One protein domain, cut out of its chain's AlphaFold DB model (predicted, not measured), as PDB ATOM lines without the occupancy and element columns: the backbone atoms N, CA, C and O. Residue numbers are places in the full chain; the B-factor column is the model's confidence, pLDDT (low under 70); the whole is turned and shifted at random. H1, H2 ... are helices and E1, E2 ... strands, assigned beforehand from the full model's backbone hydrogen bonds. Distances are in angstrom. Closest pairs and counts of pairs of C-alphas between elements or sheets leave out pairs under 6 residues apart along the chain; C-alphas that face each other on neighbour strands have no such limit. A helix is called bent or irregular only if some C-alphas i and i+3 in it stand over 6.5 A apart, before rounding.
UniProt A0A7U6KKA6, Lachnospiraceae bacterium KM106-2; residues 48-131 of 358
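AT A GLANCE: This is residues 48 to 131 of the 358 residues of a protein of Lachnospiraceae bacterium KM106-2 (UniProt A0A7U6KKA6). Picture a wall: a twisted sheet of five antiparallel strands, with H2 over one face along E7 and E2 and the other face bare. On the same side as H2, a small sheet of three strands, E6, E1 and E8, makes a corner with the wall at the end where E2 begins and E7 ends. The printed part has 84 residues, with two named helices and eight named strands in the order H1, E1, E2, E3, E4, E5, E6, H2, E7, E8. The large sheet has the order E5, E4, E3, E2, E7, the small one E6, E1, E8, both antiparallel throughout; the class is mixed, helices and strands. The whole is compact, with a radius of gyration of the C-alphas of 12.8 A, and spans 38 by 32 by 20 A.

HOW THE PARTS SIT: Begin at H1, residues 48 to 51; it is not on the sheet that E1, residues 53 to 56, makes with E6, residues 101 to 103, and E8, residues 125 to 128, but only just, with 4 pairs of C-alphas within 10 A. E1 is the inner strand there: look for N 55 and O 127, 3.0 A apart, toward E8, and N 102 and O 54, 3.0 A apart, toward E6. From E1 a tight link leads to E2, residues 59 to 66, and these two strands meet only through their link. E2, E3 with residues 72 to 80, E4 with residues 83 to 87 and E5 with residues 93 to 97 form a meander, each strand the antiparallel neighbour of the one before, and each step is a hairpin. Look for N 63 and O 75 at 2.9 A between E2 and E3, N 78 and O 85 at 2.9 A between E3 and E4, and N 86 and O 95 at 2.9 A between E4 and E5. E7, residues 116 to 122, is the edge strand beside E2, with N 62 and O 120 at 2.9 A. H2, residues 104 to 113, is on this large sheet at a height of 9.5 A, over E7 and, only just, over E2, where 3 of its C-alphas fall. It runs along the strands, at 6 degrees to E7 on the local plane; the closest C-alphas of the two, those of Thr 111 and Leu 117, are 6.5 A apart. H2 only grazes the small sheet, with its residues 104 to 106. Between E1 of the small sheet and E3 of the large one there is 1 pair of C-alphas within 8 A, the closest C-alphas of the two strands, those of Cys 56 and Phe 79, 6.4 A apart. In H2, 2 of 6 O i to N i+4 pairs and 6 of 7 O i to N i+3 pairs are within hydrogen-bond range; H1 is too short for an i+4 pair.

IN THESE COORDINATES: Find C-alpha 48 at (398.136, 144.810, 201.973), where H1, residues 48 to 51, begins. After E1, residues 53 to 56, E2 starts at C-alpha 59, (375.823, 149.192, 207.284), and runs 23.6 A to residue 66. E3, residues 72 to 80, is the longest strand, 26.5 A. E4, residues 83 to 87, measures 13.7 A, and E5, residues 93 to 97, measures 11.5 A. After the three residues of E6, 101 to 103, H2 follows directly, 16.8 A from residue 104 to residue 113; it is irregular, with C-alphas 110 and 113 7.3 A apart. E7, residues 116 to 122, covers 20.1 A, and E8, residues 125 to 128, ends at C-alpha 128, (388.739, 144.646, 210.544).

THE WHOLE: The two C-alphas farthest apart are those of Ser 69 and Pro 81, at 37.9 A, while those of Tyr 48 and Pro 131, first and last printed, are 9.2 A apart. The printed part has no cut, and each link between named elements is tight. The mean pLDDT of the printed part is 92.1; residues 48 to 50 are under 70.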
ATOM      1  N   TYR A  48     399.391 144.138 202.294       59.53
ATOM      2  CA  TYR A  48     398.136 144.810 201.973       59.53
ATOM      3  C   TYR A  48     397.046 143.833 201.516       59.53
ATOM      4  O   TYR A  48     395.889 143.957 201.912       59.53
ATOM      5  N   GLN A  49     397.417 142.815 200.736       60.81
ATOM      6  CA  GLN A  49     396.480 141.806 200.251       60.81
ATOM      7  C   GLN A  49     395.848 141.007 201.403       60.81
ATOM      8  O   GLN A  49     394.682 140.619 201.309       60.81
ATOM      9  N   ASP A  50     396.588 140.835 202.501       61.94
ATOM     10  CA  ASP A  50     396.140 140.087 203.672       61.94
ATOM     11  C   ASP A  50     395.370 140.944 204.686       61.94
ATOM     12  O   ASP A  50     394.560 140.391 205.436       61.94
ATOM     13  N   CYS A  51     395.644 142.252 204.780       70.50
ATOM     14  CA  CYS A  51     395.190 143.087 205.909       70.50
ATOM     15  C   CYS A  51     394.503 144.409 205.521       70.50
ATOM     16  O   CYS A  51     393.849 145.004 206.371       70.50
ATOM     17  N   GLY A  52     394.596 144.857 204.264       81.19
ATOM     18  CA  GLY A  52     394.072 146.156 203.811       81.19
ATOM     19  C   GLY A  52     392.552 146.213 203.638       81.19
ATOM     20  O   GLY A  52     391.972 147.292 203.528       81.19
ATOM     21  N   LYS A  53     391.875 145.061 203.679       87.94
ATOM     22  CA  LYS A  53     390.425 144.960 203.481       87.94
ATOM     23  C   LYS A  53     389.653 145.071 204.788       87.94
ATOM     24  O   LYS A  53     390.101 144.581 205.825       87.94
ATOM     25  N   MET A  54     388.451 145.628 204.717       93.06
ATOM     26  CA  MET A  54     387.410 145.485 205.737       93.06
ATOM     27  C   MET A  54     386.217 144.745 205.144       93.06
ATOM     28  O   MET A  54     385.984 144.800 203.935       93.06
ATOM     29  N   LYS A  55     385.455 144.051 205.992       94.25
ATOM     30  CA  LYS A  55     384.194 143.417 205.595       94.25
ATOM     31  C   LYS A  55     383.025 144.018 206.357       94.25
ATOM     32  O   LYS A  55     383.100 144.164 207.570       94.25
ATOM     33  N   CYS A  56     381.921 144.289 205.676       96.62
ATOM     34  CA  CYS A  56     380.674 144.718 206.301       96.62
ATOM     35  C   CYS A  56     379.507 144.023 205.600       96.62
ATOM     36  O   CYS A  56     379.463 143.979 204.380       96.62
ATOM     37  N   THR A  57     378.597 143.414 206.360       93.88
ATOM     38  CA  THR A  57     377.439 142.701 205.777       93.88
ATOM     39  C   THR A  57     376.181 143.550 205.742       93.88
ATOM     40  O   THR A  57     375.279 143.277 204.958       93.88
ATOM     41  N   ARG A  58     376.089 144.540 206.630       95.75
ATOM     42  CA  ARG A  58     375.012 145.523 206.712       95.75
ATOM     43  C   ARG A  58     375.583 146.759 207.382       95.75
ATOM     44  O   ARG A  58     376.183 146.638 208.449       95.75
ATOM     45  N   GLY A  59     375.384 147.909 206.759       97.31
ATOM     46  CA  GLY A  59     375.823 149.192 207.284       97.31
ATOM     47  C   GLY A  59     376.074 150.197 206.184       97.31
ATOM     48  O   GLY A  59     375.825 149.928 205.008       97.31
ATOM     49  N   ILE A  60     376.536 151.372 206.585       98.19
ATOM     50  CA  ILE A  60     376.834 152.475 205.682       98.19
ATOM     51  C   ILE A  60     378.205 153.029 206.052       98.19
ATOM     52  O   ILE A  60     378.485 153.278 207.225       98.19
ATOM     53  N   LEU A  61     379.046 153.231 205.047       98.38
ATOM     54  CA  LEU A  61     380.285 153.983 205.173       98.38
ATOM     55  C   LEU A  61     380.217 155.157 204.209       98.38
ATOM     56  O   LEU A  61     379.924 154.975 203.035       98.38
ATOM     57  N   GLU A  62     380.479 156.356 204.697       98.25
ATOM     58  CA  GLU A  62     380.624 157.549 203.869       98.25
ATOM     59  C   GLU A  62     382.047 158.052 204.028       98.25
ATOM     60  O   GLU A  62     382.565 158.073 205.143       98.25
ATOM     61  N   TYR A  63     382.680 158.472 202.943       98.31
ATOM     62  CA  TYR A  63     383.944 159.177 203.051       98.31
ATOM     63  C   TYR A  63     383.997 160.374 202.113       98.31
ATOM     64  O   TYR A  63     383.387 160.384 201.047       98.31
ATOM     65  N   ASN A  64     384.723 161.398 202.550       98.00
ATOM     66  CA  ASN A  64     385.047 162.571 201.762       98.00
ATOM     67  C   ASN A  64     386.543 162.849 201.893       98.00
ATOM     68  O   ASN A  64     387.032 163.084 203.001       98.00
ATOM     69  N   TYR A  65     387.248 162.832 200.772       97.44
ATOM     70  CA  TYR A  65     388.636 163.256 200.682       97.44
ATOM     71  C   TYR A  65     388.706 164.603 199.978       97.44
ATOM     72  O   TYR A  65     388.167 164.751 198.885       97.44
ATOM     73  N   THR A  66     389.386 165.572 200.580       96.81
ATOM     74  CA  THR A  66     389.674 166.863 199.954       96.81
ATOM     75  C   THR A  66     391.172 166.981 199.738       96.81
ATOM     76  O   THR A  66     391.941 166.931 200.701       96.81
ATOM     77  N   ASP A  67     391.590 167.142 198.484       93.88
ATOM     78  CA  ASP A  67     392.999 167.284 198.136       93.88
ATOM     79  C   ASP A  67     393.579 168.653 198.547       93.88
ATOM     80  O   ASP A  67     392.883 169.553 199.023       93.88
ATOM     81  N   GLN A  68     394.888 168.838 198.350       91.25
ATOM     82  CA  GLN A  68     395.580 170.093 198.676       91.25
ATOM     83  C   GLN A  68     395.120 171.298 197.835       91.25
ATOM     84  O   GLN A  68     395.373 172.438 198.220       91.25
ATOM     85  N   SER A  69     394.456 171.059 196.701       93.25
ATOM     86  CA  SER A  69     393.887 172.099 195.838       93.25
ATOM     87  C   SER A  69     392.444 172.451 196.224       93.25
ATOM     88  O   SER A  69     391.864 173.366 195.638       93.25
ATOM     89  N   GLY A  70     391.863 171.753 197.206       92.00
ATOM     90  CA  GLY A  70     390.492 171.950 197.670       92.00
ATOM     91  C   GLY A  70     389.437 171.180 196.870       92.00
ATOM     92  O   GLY A  70     388.250 171.454 197.033       92.00
ATOM     93  N   ILE A  71     389.835 170.238 196.010       93.69
ATOM     94  CA  ILE A  71     388.903 169.393 195.256       93.69
ATOM     95  C   ILE A  71     388.468 168.230 196.147       93.69
ATOM     96  O   ILE A  71     389.305 167.511 196.691       93.69
ATOM     97  N   SER A  72     387.153 168.049 196.289       94.50
ATOM     98  CA  SER A  72     386.563 167.002 197.124       94.50
ATOM     99  C   SER A  72     386.064 165.810 196.310       94.50
ATOM    100  O   SER A  72     385.421 165.967 195.271       94.50
ATOM    101  N   HIS A  73     386.304 164.618 196.845       94.25
ATOM    102  CA  HIS A  73     385.833 163.334 196.354       94.25
ATOM    103  C   HIS A  73     385.011 162.665 197.450       94.25
ATOM    104  O   HIS A  73     385.549 162.292 198.492       94.25
ATOM    105  N   TYR A  74     383.713 162.513 197.199       97.44
ATOM    106  CA  TYR A  74     382.777 161.898 198.128       97.44
ATOM    107  C   TYR A  74     382.269 160.566 197.587       97.44
ATOM    108  O   TYR A  74     381.833 160.491 196.437       97.44
ATOM    109  N   GLU A  75     382.214 159.564 198.458       97.88
ATOM    110  CA  GLU A  75     381.538 158.304 198.186       97.88
ATOM    111  C   GLU A  75     380.733 157.827 199.396       97.88
ATOM    112  O   GLU A  75     381.140 157.950 200.554       97.88
ATOM    113  N   LYS A  76     379.583 157.218 199.103       98.31
ATOM    114  CA  LYS A  76     378.730 156.522 200.063       98.31
ATOM    115  C   LYS A  76     378.602 155.059 199.684       98.31
ATOM    116  O   LYS A  76     378.078 154.730 198.626       98.31
ATOM    117  N   MET A  77     379.002 154.184 200.588       98.00
ATOM    118  CA  MET A  77     378.902 152.739 200.475       98.00
ATOM    119  C   MET A  77     377.737 152.236 201.324       98.00
ATOM    120  O   MET A  77     377.706 152.474 202.531       98.00
ATOM    121  N   ILE A  78     376.786 151.529 200.714       97.88
ATOM    122  CA  ILE A  78     375.659 150.894 201.408       97.88
ATOM    123  C   ILE A  78     375.803 149.382 201.273       97.88
ATOM    124  O   ILE A  78     375.739 148.859 200.162       97.88
ATOM    125  N   PHE A  79     375.997 148.700 202.402       97.56
ATOM    126  CA  PHE A  79     376.233 147.260 202.474       97.56
ATOM    127  C   PHE A  79     374.943 146.484 202.732       97.56
ATOM    128  O   PHE A  79     374.130 146.856 203.585       97.56
ATOM    129  N   ASP A  80     374.809 145.352 202.053       93.50
ATOM    130  CA  ASP A  80     373.751 144.368 202.232       93.50
ATOM    131  C   ASP A  80     374.332 142.934 202.234       93.50
ATOM    132  O   ASP A  80     375.519 142.733 201.983       93.50
ATOM    133  N   PRO A  81     373.551 141.885 202.553       91.56
ATOM    134  CA  PRO A  81     374.104 140.538 202.701       91.56
ATOM    135  C   PRO A  81     374.786 139.948 201.455       91.56
ATOM    136  O   PRO A  81     375.540 138.983 201.605       91.56
ATOM    137  N   ILE A  82     374.529 140.481 200.256       90.38
ATOM    138  CA  ILE A  82     375.034 139.952 198.982       90.38
ATOM    139  C   ILE A  82     376.062 140.862 198.299       90.38
ATOM    140  O   ILE A  82     376.599 140.459 197.267       90.38
ATOM    141  N   GLY A  83     376.341 142.044 198.849       94.38
ATOM    142  CA  GLY A  83     377.287 142.995 198.282       94.38
ATOM    143  C   GLY A  83     377.116 144.410 198.828       94.38
ATOM    144  O   GLY A  83     376.483 144.642 199.857       94.38
ATOM    145  N   TYR A  84     377.677 145.384 198.117       97.00
ATOM    146  CA  TYR A  84     377.472 146.791 198.433       97.00
ATOM    147  C   TYR A  84     377.378 147.668 197.189       97.00
ATOM    148  O   TYR A  84     377.950 147.386 196.135       97.00
ATOM    149  N   HIS A  85     376.654 148.767 197.348       97.12
ATOM    150  CA  HIS A  85     376.473 149.803 196.343       97.12
ATOM    151  C   HIS A  85     377.279 151.045 196.718       97.12
ATOM    152  O   HIS A  85     377.294 151.430 197.887       97.12
ATOM    153  N   VAL A  86     377.913 151.678 195.732       97.56
ATOM    154  CA  VAL A  86     378.659 152.933 195.891       97.56
ATOM    155  C   VAL A  86     377.899 154.055 195.201       97.56
ATOM    156  O   VAL A  86     377.510 153.903 194.044       97.56
ATOM    157  N   PHE A  87     377.707 155.173 195.891       98.00
ATOM    158  CA  PHE A  87     377.015 156.353 195.387       98.00
ATOM    159  C   PHE A  87     377.883 157.603 195.511       98.00
ATOM    160  O   PHE A  87     378.661 157.719 196.458       98.00
ATOM    161  N   ASP A  88     377.701 158.551 194.596       96.62
ATOM    162  CA  ASP A  88     378.256 159.899 194.726       96.62
ATOM    163  C   ASP A  88     377.445 160.764 195.712       96.62
ATOM    164  O   ASP A  88     376.485 160.320 196.355       96.62
ATOM    165  N   GLN A  89     377.828 162.036 195.825       94.81
ATOM    166  CA  GLN A  89     377.187 162.999 196.720       94.81
ATOM    167  C   GLN A  89     375.737 163.317 196.320       94.81
ATOM    168  O   GLN A  89     374.928 163.694 197.168       94.81
ATOM    169  N   GLN A  90     375.391 163.171 195.040       96.56
ATOM    170  CA  GLN A  90     374.055 163.419 194.499       96.56
ATOM    171  C   GLN A  90     373.148 162.180 194.596       96.56
ATOM    172  O   GLN A  90     371.959 162.266 194.285       96.56
ATOM    173  N   GLY A  91     373.679 161.044 195.062       94.75
ATOM    174  CA  GLY A  91     372.960 159.776 195.157       94.75
ATOM    175  C   GLY A  91     372.941 158.983 193.849       94.75
ATOM    176  O   GLY A  91     372.156 158.042 193.719       94.75
ATOM    177  N   THR A  92     373.787 159.334 192.880       96.94
ATOM    178  CA  THR A  92     373.972 158.552 191.656       96.94
ATOM    179  C   THR A  92     374.735 157.281 191.989       96.94
ATOM    180  O   THR A  92     375.783 157.336 192.628       96.94
ATOM    181  N   LEU A  93     374.238 156.128 191.537       96.75
ATOM    182  CA  LEU A  93     374.955 154.862 191.668       96.75
ATOM    183  C   LEU A  93     376.211 154.882 190.783       96.75
ATOM    184  O   LEU A  93     376.104 154.987 189.563       96.75
ATOM    185  N   LEU A  94     377.379 154.738 191.404       94.12
ATOM    186  CA  LEU A  94     378.679 154.654 190.740       94.12
ATOM    187  C   LEU A  94     379.068 153.206 190.441       94.12
ATOM    188  O   LEU A  94     379.550 152.905 189.351       94.12
ATOM    189  N   ALA A  95     378.850 152.300 191.398       94.44
ATOM    190  CA  ALA A  95     379.262 150.905 191.279       94.44
ATOM    191  C   ALA A  95     378.435 149.964 192.165       94.44
ATOM    192  O   ALA A  95     377.842 150.370 193.165       94.44
ATOM    193  N   TYR A  96     378.445 148.679 191.807       95.06
ATOM    194  CA  TYR A  96     377.985 147.580 192.652       95.06
ATOM    195  C   TYR A  96     379.080 146.521 192.755       95.06
ATOM    196  O   TYR A  96     379.636 146.093 191.742       95.06
ATOM    197  N   HIS A  97     379.343 146.068 193.975       92.50
ATOM    198  CA  HIS A  97     380.325 145.037 194.276       92.50
ATOM    199  C   HIS A  97     379.618 143.851 194.921       92.50
ATOM    200  O   HIS A  97     378.917 144.002 195.914       92.50
ATOM    201  N   LYS A  98     379.818 142.654 194.365       89.44
ATOM    202  CA  LYS A  98     379.171 141.411 194.823       89.44
ATOM    203  C   LYS A  98     379.797 140.833 196.105       89.44
ATOM    204  O   LYS A  98     379.343 139.829 196.648       89.44
ATOM    205  N   ASP A  99     380.858 141.458 196.586       84.69
ATOM    206  CA  ASP A  99     381.660 140.990 197.696       84.69
ATOM    207  C   ASP A  99     381.463 141.987 198.826       84.69
ATOM    208  O   ASP A  99     381.636 143.184 198.636       84.69
ATOM    209  N   ASN A 100     381.196 141.510 200.034       86.88
ATOM    210  CA  ASN A 100     381.078 142.385 201.203       86.88
ATOM    211  C   ASN A 100     382.423 142.878 201.752       86.88
ATOM    212  O   ASN A 100     382.503 143.304 202.902       86.88
ATOM    213  N   TYR A 101     383.477 142.783 200.942       90.19
ATOM    214  CA  TYR A 101     384.811 143.270 201.246       90.19
ATOM    215  C   TYR A 101     385.092 144.518 200.432       90.19
ATOM    216  O   TYR A 101     384.914 144.518 199.219       90.19
ATOM    217  N   PHE A 102     385.632 145.529 201.092       90.56
ATOM    218  CA  PHE A 102     386.122 146.728 200.441       90.56
ATOM    219  C   PHE A 102     387.545 147.013 200.884       90.56
ATOM    220  O   PHE A 102     388.002 146.559 201.940       90.56
ATOM    221  N   ASP A 103     388.259 147.732 200.034       88.56
ATOM    222  CA  ASP A 103     389.653 148.042 200.259       88.56
ATOM    223  C   ASP A 103     389.790 149.300 201.120       88.56
ATOM    224  O   ASP A 103     389.793 150.428 200.633       88.56
ATOM    225  N   PHE A 104     389.829 149.103 202.434       93.12
ATOM    226  CA  PHE A 104     389.828 150.210 203.378       93.12
ATOM    227  C   PHE A 104     391.159 150.957 203.391       93.12
ATOM    228  O   PHE A 104     391.183 152.180 203.500       93.12
ATOM    229  N   GLN A 105     392.271 150.243 203.223       89.94
ATOM    230  CA  GLN A 105     393.574 150.888 203.141       89.94
ATOM    231  C   GLN A 105     393.693 151.755 201.875       89.94
ATOM    232  O   GLN A 105     394.333 152.801 201.944       89.94
ATOM    233  N   ALA A 106     393.023 151.413 200.765       86.88
ATOM    234  CA  ALA A 106     392.963 152.287 199.586       86.88
ATOM    235  C   ALA A 106     392.326 153.647 199.906       86.88
ATOM    236  O   ALA A 106     392.811 154.675 199.436       86.88
ATOM    237  N   ILE A 107     391.276 153.660 200.734       93.25
ATOM    238  CA  ILE A 107     390.624 154.898 201.187       93.25
ATOM    239  C   ILE A 107     391.614 155.730 202.013       93.25
ATOM    240  O   ILE A 107     391.806 156.910 201.739       93.25
ATOM    241  N   LEU A 108     392.320 155.109 202.965       92.88
ATOM    242  CA  LEU A 108     393.333 155.787 203.789       92.88
ATOM    243  C   LEU A 108     394.502 156.339 202.961       92.88
ATOM    244  O   LEU A 108     395.007 157.431 203.228       92.88
ATOM    245  N   ASN A 109     394.918 155.606 201.927       88.75
ATOM    246  CA  ASN A 109     396.033 155.983 201.063       88.75
ATOM    247  C   ASN A 109     395.776 157.279 200.278       88.75
ATOM    248  O   ASN A 109     396.745 157.883 199.811       88.75
ATOM    249  N   GLN A 110     394.524 157.742 200.160       88.94
ATOM    250  CA  GLN A 110     394.206 159.021 199.510       88.94
ATOM    251  C   GLN A 110     394.931 160.193 200.186       88.94
ATOM    252  O   GLN A 110     395.408 161.091 199.503       88.94
ATOM    253  N   THR A 111     395.132 160.117 201.506       89.94
ATOM    254  CA  THR A 111     395.873 161.127 202.284       89.94
ATOM    255  C   THR A 111     397.387 160.921 202.362       89.94
ATOM    256  O   THR A 111     398.082 161.712 202.998       89.94
ATOM    257  N   SER A 112     397.943 159.899 201.702       85.94
ATOM    258  CA  SER A 112     399.386 159.600 201.777       85.94
ATOM    259  C   SER A 112     400.287 160.709 201.218       85.94
ATOM    260  O   SER A 112     401.448 160.804 201.605       85.94
ATOM    261  N   GLN A 113     399.755 161.559 200.333       83.62
ATOM    262  CA  GLN A 113     400.452 162.713 199.749       83.62
ATOM    263  C   GLN A 113     399.921 164.060 200.281       83.62
ATOM    264  O   GLN A 113     400.276 165.119 199.765       83.62
ATOM    265  N   GLY A 114     399.079 164.039 201.322       87.38
ATOM    266  CA  GLY A 114     398.410 165.214 201.887       87.38
ATOM    267  C   GLY A 114     396.908 165.262 201.594       87.38
ATOM    268  O   GLY A 114     396.331 164.288 201.129       87.38
ATOM    269  N   GLY A 115     396.273 166.400 201.896       94.25
ATOM    270  CA  GLY A 115     394.811 166.542 201.898       94.25
ATOM    271  C   GLY A 115     394.191 166.209 203.258       94.25
ATOM    272  O   GLY A 115     394.905 166.089 204.253       94.25
ATOM    273  N   VAL A 116     392.863 166.100 203.305       97.19
ATOM    274  CA  VAL A 116     392.083 165.773 204.511       97.19
ATOM    275  C   VAL A 116     391.086 164.676 204.173       97.19
ATOM    276  O   VAL A 116     390.376 164.781 203.173       97.19
ATOM    277  N   LEU A 117     390.997 163.651 205.018       98.44
ATOM    278  CA  LEU A 117     390.066 162.539 204.854       98.44
ATOM    279  C   LEU A 117     389.101 162.476 206.033       98.44
ATOM    280  O   LEU A 117     389.503 162.395 207.192       98.44
ATOM    281  N   GLN A 118     387.808 162.476 205.733       98.50
ATOM    282  CA  GLN A 118     386.756 162.203 206.702       98.50
ATOM    283  C   GLN A 118     386.064 160.897 206.335       98.50
ATOM    284  O   GLN A 118     385.606 160.747 205.208       98.50
ATOM    285  N   ILE A 119     385.952 159.980 207.292       98.75
ATOM    286  CA  ILE A 119     385.252 158.705 207.154       98.75
ATOM    287  C   ILE A 119     384.189 158.625 208.248       98.75
ATOM    288  O   ILE A 119     384.494 158.738 209.435       98.75
ATOM    289  N   ASN A 120     382.942 158.401 207.854       98.69
ATOM    290  CA  ASN A 120     381.810 158.235 208.750       98.69
ATOM    291  C   ASN A 120     381.251 156.811 208.620       98.69
ATOM    292  O   ASN A 120     380.974 156.335 207.520       98.69
ATOM    293  N   PHE A 121     381.061 156.142 209.752       98.56
ATOM    294  CA  PHE A 121     380.501 154.802 209.856       98.56
ATOM    295  C   PHE A 121     379.123 154.865 210.511       98.56
ATOM    296  O   PHE A 121     378.970 155.429 211.598       98.56
ATOM    297  N   TYR A 122     378.147 154.203 209.899       97.81
ATOM    298  CA  TYR A 122     376.789 154.107 210.422       97.81
ATOM    299  C   TYR A 122     376.275 152.668 210.368       97.81
ATOM    300  O   TYR A 122     376.472 151.945 209.390       97.81
ATOM    301  N   GLN A 123     375.552 152.286 211.416       91.94
ATOM    302  CA  GLN A 123     374.636 151.147 211.490       91.94
ATOM    303  C   GLN A 123     375.226 149.826 210.988       91.94
ATOM    304  O   GLN A 123     374.627 149.153 210.150       91.94
ATOM    305  N   GLY A 124     376.395 149.433 211.491       94.25
ATOM    306  CA  GLY A 124     377.052 148.226 211.005       94.25
ATOM    307  C   GLY A 124     378.204 147.727 211.861       94.25
ATOM    308  O   GLY A 124     378.771 148.453 212.678       94.25
ATOM    309  N   GLU A 125     378.549 146.463 211.631       97.62
ATOM    310  CA  GLU A 125     379.768 145.843 212.138       97.62
ATOM    311  C   GLU A 125     380.789 145.713 211.004       97.62
ATOM    312  O   GLU A 125     380.622 144.919 210.074       97.62
ATOM    313  N   PHE A 126     381.856 146.501 211.110       97.81
ATOM    314  CA  PHE A 126     382.969 146.551 210.176       97.81
ATOM    315  C   PHE A 126     384.075 145.627 210.685       97.81
ATOM    316  O   PHE A 126     384.831 145.951 211.602       97.81
ATOM    317  N   MET A 127     384.141 144.431 210.109       96.62
ATOM    318  CA  MET A 127     385.139 143.414 210.416       96.62
ATOM    319  C   MET A 127     386.501 143.843 209.868       96.62
ATOM    320  O   MET A 127     386.718 143.911 208.655       96.62
ATOM    321  N   ALA A 128     387.412 144.122 210.792       94.06
ATOM    322  CA  ALA A 128     388.739 144.646 210.544       94.06
ATOM    323  C   ALA A 128     389.796 143.536 210.536       94.06
ATOM    324  O   ALA A 128     390.005 142.852 211.541       94.06
ATOM    325  N   TYR A 129     390.510 143.409 209.419       87.69
ATOM    326  CA  TYR A 129     391.589 142.434 209.214       87.69
ATOM    327  C   TYR A 129     392.989 143.055 209.301       87.69
ATOM    328  O   TYR A 129     393.962 142.368 208.978       87.69
ATOM    329  N   GLY A 130     393.061 144.325 209.719       74.50
ATOM    330  CA  GLY A 130     394.266 145.145 209.846       74.50
ATOM    331  C   GLY A 130     395.405 144.517 210.663       74.50
ATOM    332  O   GLY A 130     395.268 143.429 211.231       74.50
ATOM    333  N   PRO A 131     396.562 145.190 210.692       82.44
ATOM    334  CA  PRO A 131     396.683 146.628 210.906       82.44
ATOM    335  C   PRO A 131     396.453 147.478 209.655       82.44
ATOM    336  O   PRO A 131     396.790 147.060 208.550       82.44
TER     337      PRO A 131